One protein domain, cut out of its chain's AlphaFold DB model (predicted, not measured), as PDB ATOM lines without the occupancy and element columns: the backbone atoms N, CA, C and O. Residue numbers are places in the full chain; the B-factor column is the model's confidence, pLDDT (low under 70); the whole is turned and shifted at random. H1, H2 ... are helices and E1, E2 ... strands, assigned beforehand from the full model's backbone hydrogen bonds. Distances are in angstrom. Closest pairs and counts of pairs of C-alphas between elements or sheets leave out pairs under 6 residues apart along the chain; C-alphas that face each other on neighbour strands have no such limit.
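Overview. This is residues 50 to 122 of the 162 residues of an uncharacterized protein of Paraburkholderia ribeironis (UniProt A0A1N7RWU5). A long two-stranded ribbon, E1 paired with E4 and then the hairpin of E2 and E3, reaches out from a small, loose head of two helices, H1 and H2, at the end where E1 begins and E4 ends. The ribbon makes the length, and the E2 and E3 hairpin is its far tip, away from the helices. The printed part has 73 residues, with two named helices and four named strands in the order H1, E1, E2, E3, E4, H2; the two sheets, E1 - E4 and E2 - E3, are each antiparallel. The class is mixed, helices and strands, and the whole is extended, with a radius of gyration of the C-alphas of 18.4 A and spans of 57 by 21 by 20 A.

Along the chain. E1 is residues 70 to 76, 18.8 A from first to last C-alpha, and begins at C-alpha 70, (155.581, 138.368, 139.366). E4 is residues 100 to 106, 19.3 A long. E2 is residues 80 to 84, 13.4 A, and E3 is residues 90 to 94, 13.8 A. H1 is residues 57 to 64, 10.3 A long, and begins at C-alpha 57, (137.048, 140.142, 135.668). H2 is residues 107 to 117, 15.4 A long, and ends at C-alpha 117, (140.761, 126.133, 145.362).

Arrangement. E1 and E4 are antiparallel neighbours at 156 degrees, with N 73 and O 103 at 2.9 A and N 75 and O 101 at 2.8 A, within hydrogen-bond range. E2 and E3 form a hairpin, antiparallel at 152 degrees, with N 81 and O 93 at 2.8 A and N 91 and O 83 at 2.8 A, within hydrogen-bond range. E1 and E2 are apart, and so are E3 and E4. H2 follows E4 with 0 residues between them; the closest C-alphas of H2 and E1 are those of Val 107 and Glu 70, 5.5 A apart. The closest C-alphas of H1 and E1 are those of Phe 63 and Ile 71, 7.7 A apart. H1 and H2 are close but not clearly touching, the closest C-alphas being those of Phe 63 and Val 107 at 7.8 A. Their lines stand at a steep tilt of 66 degrees, opposite ways. Every O i to N i+4 pair in H1 and H2 is within hydrogen-bond range.

Size, cuts and confidence. The two C-alphas farthest apart are those of Ala 87 and Asn 120, at 57.7 A. The printed part has no cut, and the five links between named elements are tight. Residues 54 to 59, of which 57 to 59 belong to H1, stand free. The mean pLDDT of the printed part is 75.3; residues 50 to 68, residue 97 and residues 114 to 122 are under 70.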
ATOM      1  N   PRO A  50     140.260 135.507 150.027       64.62
ATOM      2  CA  PRO A  50     139.671 134.512 149.148       64.62
ATOM      3  C   PRO A  50     140.458 134.502 147.835       64.62
ATOM      4  O   PRO A  50     140.344 135.414 147.016       64.62
ATOM      5  N   CYS A  51     141.283 133.473 147.650       59.38
ATOM      6  CA  CYS A  51     142.029 133.213 146.422       59.38
ATOM      7  C   CYS A  51     141.131 132.506 145.396       59.38
ATOM      8  O   CYS A  51     141.511 131.481 144.838       59.38
ATOM      9  N   SER A  52     139.924 133.033 145.178       56.38
ATOM     10  CA  SER A  52     139.040 132.583 144.106       56.38
ATOM     11  C   SER A  52     139.112 133.560 142.932       56.38
ATOM     12  O   SER A  52     139.428 134.743 143.093       56.38
ATOM     13  N   TYR A  53     138.789 133.082 141.732       54.97
ATOM     14  CA  TYR A  53     138.718 133.902 140.514       54.97
ATOM     15  C   TYR A  53     137.601 134.975 140.532       54.97
ATOM     16  O   TYR A  53     137.383 135.651 139.524       54.97
ATOM     17  N   ASP A  54     136.895 135.148 141.651       54.28
ATOM     18  CA  ASP A  54     135.491 135.568 141.673       54.28
ATOM     19  C   ASP A  54     135.240 137.052 141.992       54.28
ATOM     20  O   ASP A  54     134.098 137.445 142.205       54.28
ATOM     21  N   PHE A  55     136.263 137.915 142.020       51.81
ATOM     22  CA  PHE A  55     136.047 139.302 142.474       51.81
ATOM     23  C   PHE A  55     136.438 140.417 141.507       51.81
ATOM     24  O   PHE A  55     135.979 141.547 141.682       51.81
ATOM     25  N   ASN A  56     137.175 140.138 140.427       59.41
ATOM     26  CA  ASN A  56     137.367 141.141 139.380       59.41
ATOM     27  C   ASN A  56     137.733 140.511 138.034       59.41
ATOM     28  O   ASN A  56     138.836 140.002 137.869       59.41
ATOM     29  N   VAL A  57     136.838 140.626 137.047       59.12
ATOM     30  CA  VAL A  57     137.048 140.142 135.668       59.12
ATOM     31  C   VAL A  57     138.366 140.649 135.079       59.12
ATOM     32  O   VAL A  57     139.079 139.893 134.425       59.12
ATOM     33  N   ALA A  58     138.728 141.907 135.343       57.50
ATOM     34  CA  ALA A  58     139.962 142.490 134.835       57.50
ATOM     35  C   ALA A  58     141.204 141.952 135.566       57.50
ATOM     36  O   ALA A  58     142.236 141.754 134.929       57.50
ATOM     37  N   ALA A  59     141.111 141.666 136.872       63.44
ATOM     38  CA  ALA A  59     142.213 141.042 137.610       63.44
ATOM     39  C   ALA A  59     142.390 139.579 137.186       63.44
ATOM     40  O   ALA A  59     143.508 139.159 136.912       63.44
ATOM     41  N   SER A  60     141.293 138.832 137.039       63.84
ATOM     42  CA  SER A  60     141.311 137.436 136.596       63.84
ATOM     43  C   SER A  60     141.849 137.295 135.170       63.84
ATOM     44  O   SER A  60     142.684 136.428 134.932       63.84
ATOM     45  N   GLN A  61     141.464 138.173 134.234       64.75
ATOM     46  CA  GLN A  61     142.040 138.200 132.881       64.75
ATOM     47  C   GLN A  61     143.525 138.575 132.887       64.75
ATOM     48  O   GLN A  61     144.314 137.955 132.178       64.75
ATOM     49  N   TYR A  62     143.916 139.562 133.701       67.12
ATOM     50  CA  TYR A  62     145.317 139.941 133.857       67.12
ATOM     51  C   TYR A  62     146.152 138.777 134.405       67.12
ATOM     52  O   TYR A  62     147.186 138.454 133.833       67.12
ATOM     53  N   PHE A  63     145.686 138.100 135.459       69.19
ATOM     54  CA  PHE A  63     146.376 136.941 136.022       69.19
ATOM     55  C   PHE A  63     146.397 135.746 135.071       69.19
ATOM     56  O   PHE A  63     147.393 135.033 135.032       69.19
ATOM     57  N   HIS A  64     145.337 135.534 134.285       64.94
ATOM     58  CA  HIS A  64     145.293 134.465 133.288       64.94
ATOM     59  C   HIS A  64     146.275 134.698 132.131       64.94
ATOM     60  O   HIS A  64     146.853 133.745 131.621       64.94
ATOM     61  N   GLY A  65     146.498 135.955 131.735       67.06
ATOM     62  CA  GLY A  65     147.460 136.308 130.687       67.06
ATOM     63  C   GLY A  65     148.931 136.228 131.110       67.06
ATOM     64  O   GLY A  65     149.805 136.442 130.272       67.06
ATOM     65  N   LEU A  66     149.222 135.957 132.387       69.56
ATOM     66  CA  LEU A  66     150.583 135.808 132.894       69.56
ATOM     67  C   LEU A  66     150.976 134.329 132.920       69.56
ATOM     68  O   LEU A  66     150.477 133.548 133.730       69.56
ATOM     69  N   GLU A  67     151.904 133.946 132.047       65.75
ATOM     70  CA  GLU A  67     152.468 132.592 132.044       65.75
ATOM     71  C   GLU A  67     153.526 132.424 133.142       65.75
ATOM     72  O   GLU A  67     153.485 131.445 133.889       65.75
ATOM     73  N   GLU A  68     154.395 133.425 133.300       69.94
ATOM     74  CA  GLU A  68     155.516 133.452 134.241       69.94
ATOM     75  C   GLU A  68     155.708 134.858 134.843       69.94
ATOM     76  O   GLU A  68     155.149 135.849 134.365       69.94
ATOM     77  N   GLY A  69     156.531 134.955 135.891       80.69
ATOM     78  CA  GLY A  69     156.927 136.221 136.510       80.69
ATOM     79  C   GLY A  69     156.180 136.549 137.803       80.69
ATOM     80  O   GLY A  69     155.772 135.664 138.552       80.69
ATOM     81  N   GLU A  70     156.040 137.848 138.077       80.62
ATOM     82  CA  GLU A  70     155.581 138.368 139.366       80.62
ATOM     83  C   GLU A  70     154.387 139.310 139.209       80.62
ATOM     84  O   GLU A  70     154.426 140.295 138.463       80.62
ATOM     85  N   ILE A  71     153.342 139.059 139.990       81.00
ATOM     86  CA  ILE A  71     152.160 139.902 140.081       81.00
ATOM     87  C   ILE A  71     152.433 141.068 141.035       81.00
ATOM     88  O   ILE A  71     152.840 140.906 142.185       81.00
ATOM     89  N   ALA A  72     152.157 142.272 140.544       83.94
ATOM     90  CA  ALA A  72     152.246 143.511 141.292       83.94
ATOM     91  C   ALA A  72     151.055 143.700 142.238       83.94
ATOM     92  O   ALA A  72     150.027 144.225 141.820       83.94
ATOM     93  N   LEU A  73     151.195 143.332 143.510       84.00
ATOM     94  CA  LEU A  73     150.170 143.602 144.514       84.00
ATOM     95  C   LEU A  73     150.474 144.878 145.293       84.00
ATOM     96  O   LEU A  73     151.611 145.144 145.691       84.00
ATOM     97  N   ARG A  74     149.418 145.655 145.531       85.94
ATOM     98  CA  ARG A  74     149.432 146.813 146.417       85.94
ATOM     99  C   ARG A  74     148.316 146.667 147.437       85.94
ATOM    100  O   ARG A  74     147.142 146.726 147.077       85.94
ATOM    101  N   LEU A  75     148.700 146.467 148.690       84.62
ATOM    102  CA  LEU A  75     147.794 146.355 149.820       84.62
ATOM    103  C   LEU A  75     147.589 147.745 150.409       84.62
ATOM    104  O   LEU A  75     148.555 148.426 150.750       84.62
ATOM    105  N   GLN A  76     146.332 148.155 150.500       85.00
ATOM    106  CA  GLN A  76     145.934 149.405 151.131       85.00
ATOM    107  C   GLN A  76     145.226 149.067 152.434       85.00
ATOM    108  O   GLN A  76     144.341 148.207 152.453       85.00
ATOM    109  N   PHE A  77     145.618 149.737 153.514       83.81
ATOM    110  CA  PHE A  77     145.033 149.525 154.829       83.81
ATOM    111  C   PHE A  77     144.096 150.678 155.177       83.81
ATOM    112  O   PHE A  77     144.418 151.850 155.008       83.81
ATOM    113  N   SER A  78     142.922 150.328 155.687       84.69
ATOM    114  CA  SER A  78     141.970 151.273 156.255       84.69
ATOM    115  C   SER A  78     141.293 150.601 157.437       84.69
ATOM    116  O   SER A  78     140.937 149.424 157.367       84.69
ATOM    117  N   GLY A  79     141.158 151.323 158.542       85.31
ATOM    118  CA  GLY A  79     140.573 150.779 159.757       85.31
ATOM    119  C   GLY A  79     140.768 151.693 160.952       85.31
ATOM    120  O   GLY A  79     141.229 152.825 160.816       85.31
ATOM    121  N   THR A  80     140.434 151.173 162.127       88.19
ATOM    122  CA  THR A  80     140.508 151.902 163.395       88.19
ATOM    123  C   THR A  80     141.227 151.042 164.422       88.19
ATOM    124  O   THR A  80     140.893 149.872 164.596       88.19
ATOM    125  N   VAL A  81     142.198 151.629 165.116       88.38
ATOM    126  CA  VAL A  81     142.892 151.015 166.249       88.38
ATOM    127  C   VAL A  81     142.331 151.592 167.537       88.38
ATOM    128  O   VAL A  81     142.238 152.810 167.691       88.38
ATOM    129  N   PHE A  82     141.989 150.711 168.472       89.62
ATOM    130  CA  PHE A  82     141.628 151.078 169.835       89.62
ATOM    131  C   PHE A  82     142.821 150.825 170.750       89.62
ATOM    132  O   PHE A  82     143.406 149.743 170.720       89.62
ATOM    133  N   TYR A  83     143.185 151.809 171.564       90.06
ATOM    134  CA  TYR A  83     144.295 151.700 172.509       90.06
ATOM    135  C   TYR A  83     143.950 152.406 173.817       90.06
ATOM    136  O   TYR A  83     143.022 153.209 173.873       90.06
ATOM    137  N   ARG A  84     144.669 152.081 174.892       89.31
ATOM    138  CA  ARG A  84     144.561 152.811 176.160       89.31
ATOM    139  C   ARG A  84     145.719 153.789 176.278       89.31
ATOM    140  O   ARG A  84     146.851 153.423 175.971       89.31
ATOM    141  N   ASP A  85     145.431 155.013 176.698       86.50
ATOM    142  CA  ASP A  85     146.472 155.990 177.013       86.50
ATOM    143  C   ASP A  85     147.150 155.689 178.365       86.50
ATOM    144  O   ASP A  85     146.780 154.752 179.078       86.50
ATOM    145  N   GLY A  86     148.156 156.491 178.732       82.94
ATOM    146  CA  GLY A  86     148.882 156.336 179.999       82.94
ATOM    147  C   GLY A  86     148.019 156.511 181.259       82.94
ATOM    148  O   GLY A  86     148.450 156.107 182.335       82.94
ATOM    149  N   ALA A  87     146.809 157.071 181.138       86.31
ATOM    150  CA  ALA A  87     145.831 157.200 182.219       86.31
ATOM    151  C   ALA A  87     144.771 156.076 182.202       86.31
ATOM    152  O   ALA A  87     143.889 156.040 183.060       86.31
ATOM    153  N   GLY A  88     144.852 155.142 181.246       84.38
ATOM    154  CA  GLY A  88     143.956 153.994 181.112       84.38
ATOM    155  C   GLY A  88     142.659 154.273 180.345       84.38
ATOM    156  O   GLY A  88     141.844 153.350 180.192       84.38
ATOM    157  N   ALA A  89     142.456 155.493 179.837       87.62
ATOM    158  CA  ALA A  89     141.263 155.836 179.072       87.62
ATOM    159  C   ALA A  89     141.320 155.215 177.670       87.62
ATOM    160  O   ALA A  89     142.381 155.125 177.051       87.62
ATOM    161  N   LEU A  90     140.169 154.736 177.186       90.38
ATOM    162  CA  LEU A  90     140.057 154.122 175.865       90.38
ATOM    163  C   LEU A  90     140.049 155.213 174.792       90.38
ATOM    164  O   LEU A  90     139.160 156.060 174.774       90.38
ATOM    165  N   GLN A  91     141.013 155.141 173.888       91.44
ATOM    166  CA  GLN A  91     141.166 156.014 172.734       91.44
ATOM    167  C   GLN A  91     140.969 155.215 171.445       91.44
ATOM    168  O   GLN A  91     141.150 153.993 171.407       91.44
ATOM    169  N   SER A  92     140.625 155.915 170.369       91.19
ATOM    170  CA  SER A  92     140.550 155.344 169.026       91.19
ATOM    171  C   SER A  92     141.283 156.238 168.038       91.19
ATOM    172  O   SER A  92     141.105 157.454 168.071       91.19
ATOM    173  N   ALA A  93     142.066 155.643 167.143       87.75
ATOM    174  CA  ALA A  93     142.725 156.349 166.053       87.75
ATOM    175  C   ALA A  93     142.499 155.612 164.727       87.75
ATOM    176  O   ALA A  93     142.547 154.379 164.704       87.75
ATOM    177  N   PRO A  94     142.261 156.329 163.616       86.62
ATOM    178  CA  PRO A  94     142.217 155.704 162.305       86.62
ATOM    179  C   PRO A  94     143.615 155.226 161.899       86.62
ATOM    180  O   PRO A  94     144.619 155.887 162.171       86.62
ATOM    181  N   ILE A  95     143.678 154.095 161.202       83.31
ATOM    182  CA  ILE A  95     144.883 153.667 160.493       83.31
ATOM    183  C   ILE A  95     145.122 154.678 159.362       83.31
ATOM    184  O   ILE A  95     144.204 154.913 158.568       83.31
ATOM    185  N   PRO A  96     146.313 155.296 159.271       76.88
ATOM    186  CA  PRO A  96     146.589 156.263 158.223       76.88
ATOM    187  C   PRO A  96     146.434 155.643 156.833       76.88
ATOM    188  O   PRO A  96     147.041 154.621 156.527       76.88
ATOM    189  N   LEU A  97     145.666 156.313 155.970       63.69
ATOM    190  CA  LEU A  97     145.361 155.834 154.616       63.69
ATOM    191  C   LEU A  97     146.604 155.728 153.710       63.69
ATOM    192  O   LEU A  97     146.562 155.068 152.681       63.69
ATOM    193  N   HIS A  98     147.709 156.383 154.086       70.06
ATOM    194  CA  HIS A  98     148.983 156.312 153.366       70.06
ATOM    195  C   HIS A  98     149.801 155.056 153.694       70.06
ATOM    196  O   HIS A  98     150.863 154.859 153.103       70.06
ATOM    197  N   ASN A  99     149.343 154.217 154.629       75.50
ATOM    198  CA  ASN A  99     149.969 152.928 154.868       75.50
ATOM    199  C   ASN A  99     149.612 152.007 153.699       75.50
ATOM    200  O   ASN A  99     148.537 151.409 153.650       75.50
ATOM    201  N   GLU A 100     150.531 151.917 152.744       80.88
ATOM    202  CA  GLU A 100     150.478 150.983 151.629       80.88
ATOM    203  C   GLU A 100     151.638 149.991 151.750       80.88
ATOM    204  O   GLU A 100     152.764 150.365 152.078       80.88
ATOM    205  N   ALA A 101     151.374 148.723 151.450       84.69
ATOM    206  CA  ALA A 101     152.414 147.718 151.275       84.69
ATOM    207  C   ALA A 101     152.434 147.256 149.820       84.69
ATOM    208  O   ALA A 101     151.388 147.071 149.195       84.69
ATOM    209  N   THR A 102     153.629 147.053 149.272       84.88
ATOM    210  CA  THR A 102     153.793 146.441 147.951       84.88
ATOM    211  C   THR A 102     154.321 145.029 148.116       84.88
ATOM    212  O   THR A 102     155.198 144.774 148.937       84.88
ATOM    213  N   TYR A 103     153.765 144.102 147.344       84.38
ATOM    214  CA  TYR A 103     154.177 142.709 147.352       84.38
ATOM    215  C   TYR A 103     154.276 142.193 145.918       84.38
ATOM    216  O   TYR A 103     153.475 142.545 145.048       84.38
ATOM    217  N   ARG A 104     155.315 141.403 145.655       85.31
ATOM    218  CA  ARG A 104     155.518 140.681 144.398       85.31
ATOM    219  C   ARG A 104     155.037 139.258 144.646       85.31
ATOM    220  O   ARG A 104     155.667 138.550 145.425       85.31
ATOM    221  N   LEU A 105     153.877 138.912 144.096       84.19
ATOM    222  CA  LEU A 105     153.322 137.568 144.224       84.19
ATOM    223  C   LEU A 105     153.784 136.725 143.028       84.19
ATOM    224  O   LEU A 105     153.382 137.048 141.906       84.19
ATOM    225  N   PRO A 106     154.534 135.629 143.242       86.25
ATOM    226  CA  PRO A 106     154.948 134.773 142.141       86.25
ATOM    227  C   PRO A 106     153.738 134.185 141.425       86.25
ATOM    228  O   PRO A 106     152.826 133.654 142.063       86.25
ATOM    229  N   VAL A 107     153.743 134.233 140.091       81.44
ATOM    230  CA  VAL A 107     152.668 133.662 139.264       81.44
ATOM    231  C   VAL A 107     152.497 132.168 139.559       81.44
ATOM    232  O   VAL A 107     151.370 131.689 139.636       81.44
ATOM    233  N   ALA A 108     153.593 131.447 139.815       79.94
ATOM    234  CA  ALA A 108     153.550 130.041 140.218       79.94
ATOM    235  C   ALA A 108     152.778 129.832 141.533       79.94
ATOM    236  O   ALA A 108     151.909 128.969 141.605       79.94
ATOM    237  N   LEU A 109     153.028 130.671 142.548       82.69
ATOM    238  CA  LEU A 109     152.333 130.590 143.835       82.69
ATOM    239  C   LEU A 109     150.841 130.913 143.684       82.69
ATOM    240  O   LEU A 109     150.005 130.249 144.289       82.69
ATOM    241  N   TRP A 110     150.499 131.908 142.860       77.19
ATOM    242  CA  TRP A 110     149.109 132.202 142.514       77.19
ATOM    243  C   TRP A 110     148.418 130.998 141.866       77.19
ATOM    244  O   TRP A 110     147.379 130.569 142.357       77.19
ATOM    245  N   ARG A 111     149.018 130.409 140.824       74.38
ATOM    246  CA  ARG A 111     148.460 129.240 140.125       74.38
ATOM    247  C   ARG A 111     148.271 128.062 141.072       74.38
ATOM    248  O   ARG A 111     147.189 127.490 141.089       74.38
ATOM    249  N   ASP A 112     149.256 127.773 141.919       76.56
ATOM    250  CA  ASP A 112     149.152 126.731 142.942       76.56
ATOM    251  C   ASP A 112     147.989 126.982 143.910       76.56
ATOM    252  O   ASP A 112     147.233 126.062 144.226       76.56
ATOM    253  N   MET A 113     147.823 128.222 144.389       76.00
ATOM    254  CA  MET A 113     146.710 128.593 145.270       76.00
ATOM    255  C   MET A 113     145.363 128.433 144.566       76.00
ATOM    256  O   MET A 113     144.418 127.919 145.162       76.00
ATOM    257  N   THR A 114     145.277 128.830 143.299       68.31
ATOM    258  CA  THR A 114     144.028 128.764 142.549       68.31
ATOM    259  C   THR A 114     143.662 127.343 142.135       68.31
ATOM    260  O   THR A 114     142.514 126.954 142.306       68.31
ATOM    261  N   THR A 115     144.615 126.519 141.693       69.00
ATOM    262  CA  THR A 115     144.386 125.094 141.404       69.00
ATOM    263  C   THR A 115     143.981 124.321 142.661       69.00
ATOM    264  O   THR A 115     143.198 123.383 142.583       69.00
ATOM    265  N   ARG A 116     144.459 124.701 143.850       68.31
ATOM    266  CA  ARG A 116     143.987 124.080 145.102       68.31
ATOM    267  C   ARG A 116     142.548 124.456 145.446       68.31
ATOM    268  O   ARG A 116     141.860 123.644 146.057       68.31
ATOM    269  N   ASN A 117     142.117 125.665 145.091       63.03
ATOM    270  CA  ASN A 117     140.761 126.133 145.362       63.03
ATOM    271  C   ASN A 117     139.757 125.628 144.312       63.03
ATOM    272  O   ASN A 117     138.661 125.219 144.673       63.03
ATOM    273  N   ASP A 118     140.161 125.602 143.038       59.62
ATOM    274  CA  ASP A 118     139.350 125.210 141.883       59.62
ATOM    275  C   ASP A 118     140.206 124.418 140.863       59.62
ATOM    276  O   ASP A 118     140.669 124.971 139.863       59.62
ATOM    277  N   PRO A 119     140.447 123.111 141.087       57.66
ATOM    278  CA  PRO A 119     141.454 122.339 140.348       57.66
ATOM    279  C   PRO A 119     141.208 122.174 138.845       57.66
ATOM    280  O   PRO A 119     142.174 122.028 138.103       57.66
ATOM    281  N   ASN A 120     139.952 122.223 138.388       57.69
ATOM    282  CA  ASN A 120     139.576 121.961 136.990       57.69
ATOM    283  C   ASN A 120     138.691 123.060 136.368       57.69
ATOM    284  O   ASN A 120     138.156 122.875 135.275       57.69
ATOM    285  N   GLY A 121     138.484 124.182 137.061       58.66
ATOM    286  CA  GLY A 121     137.569 125.235 136.618       58.66
ATOM    287  C   GLY A 121     138.267 126.312 135.790       58.66
ATOM    288  O   GLY A 121     139.266 126.879 136.224       58.66
ATOM    289  N   ALA A 122     137.705 126.656 134.631       60.47
ATOM    290  CA  ALA A 122     138.058 127.865 133.889       60.47
ATOM    291  C   ALA A 122     136.851 128.811 133.837       60.47
ATOM    292  O   ALA A 122     135.723 128.385 133.587       60.47
TER     293      ALA A 122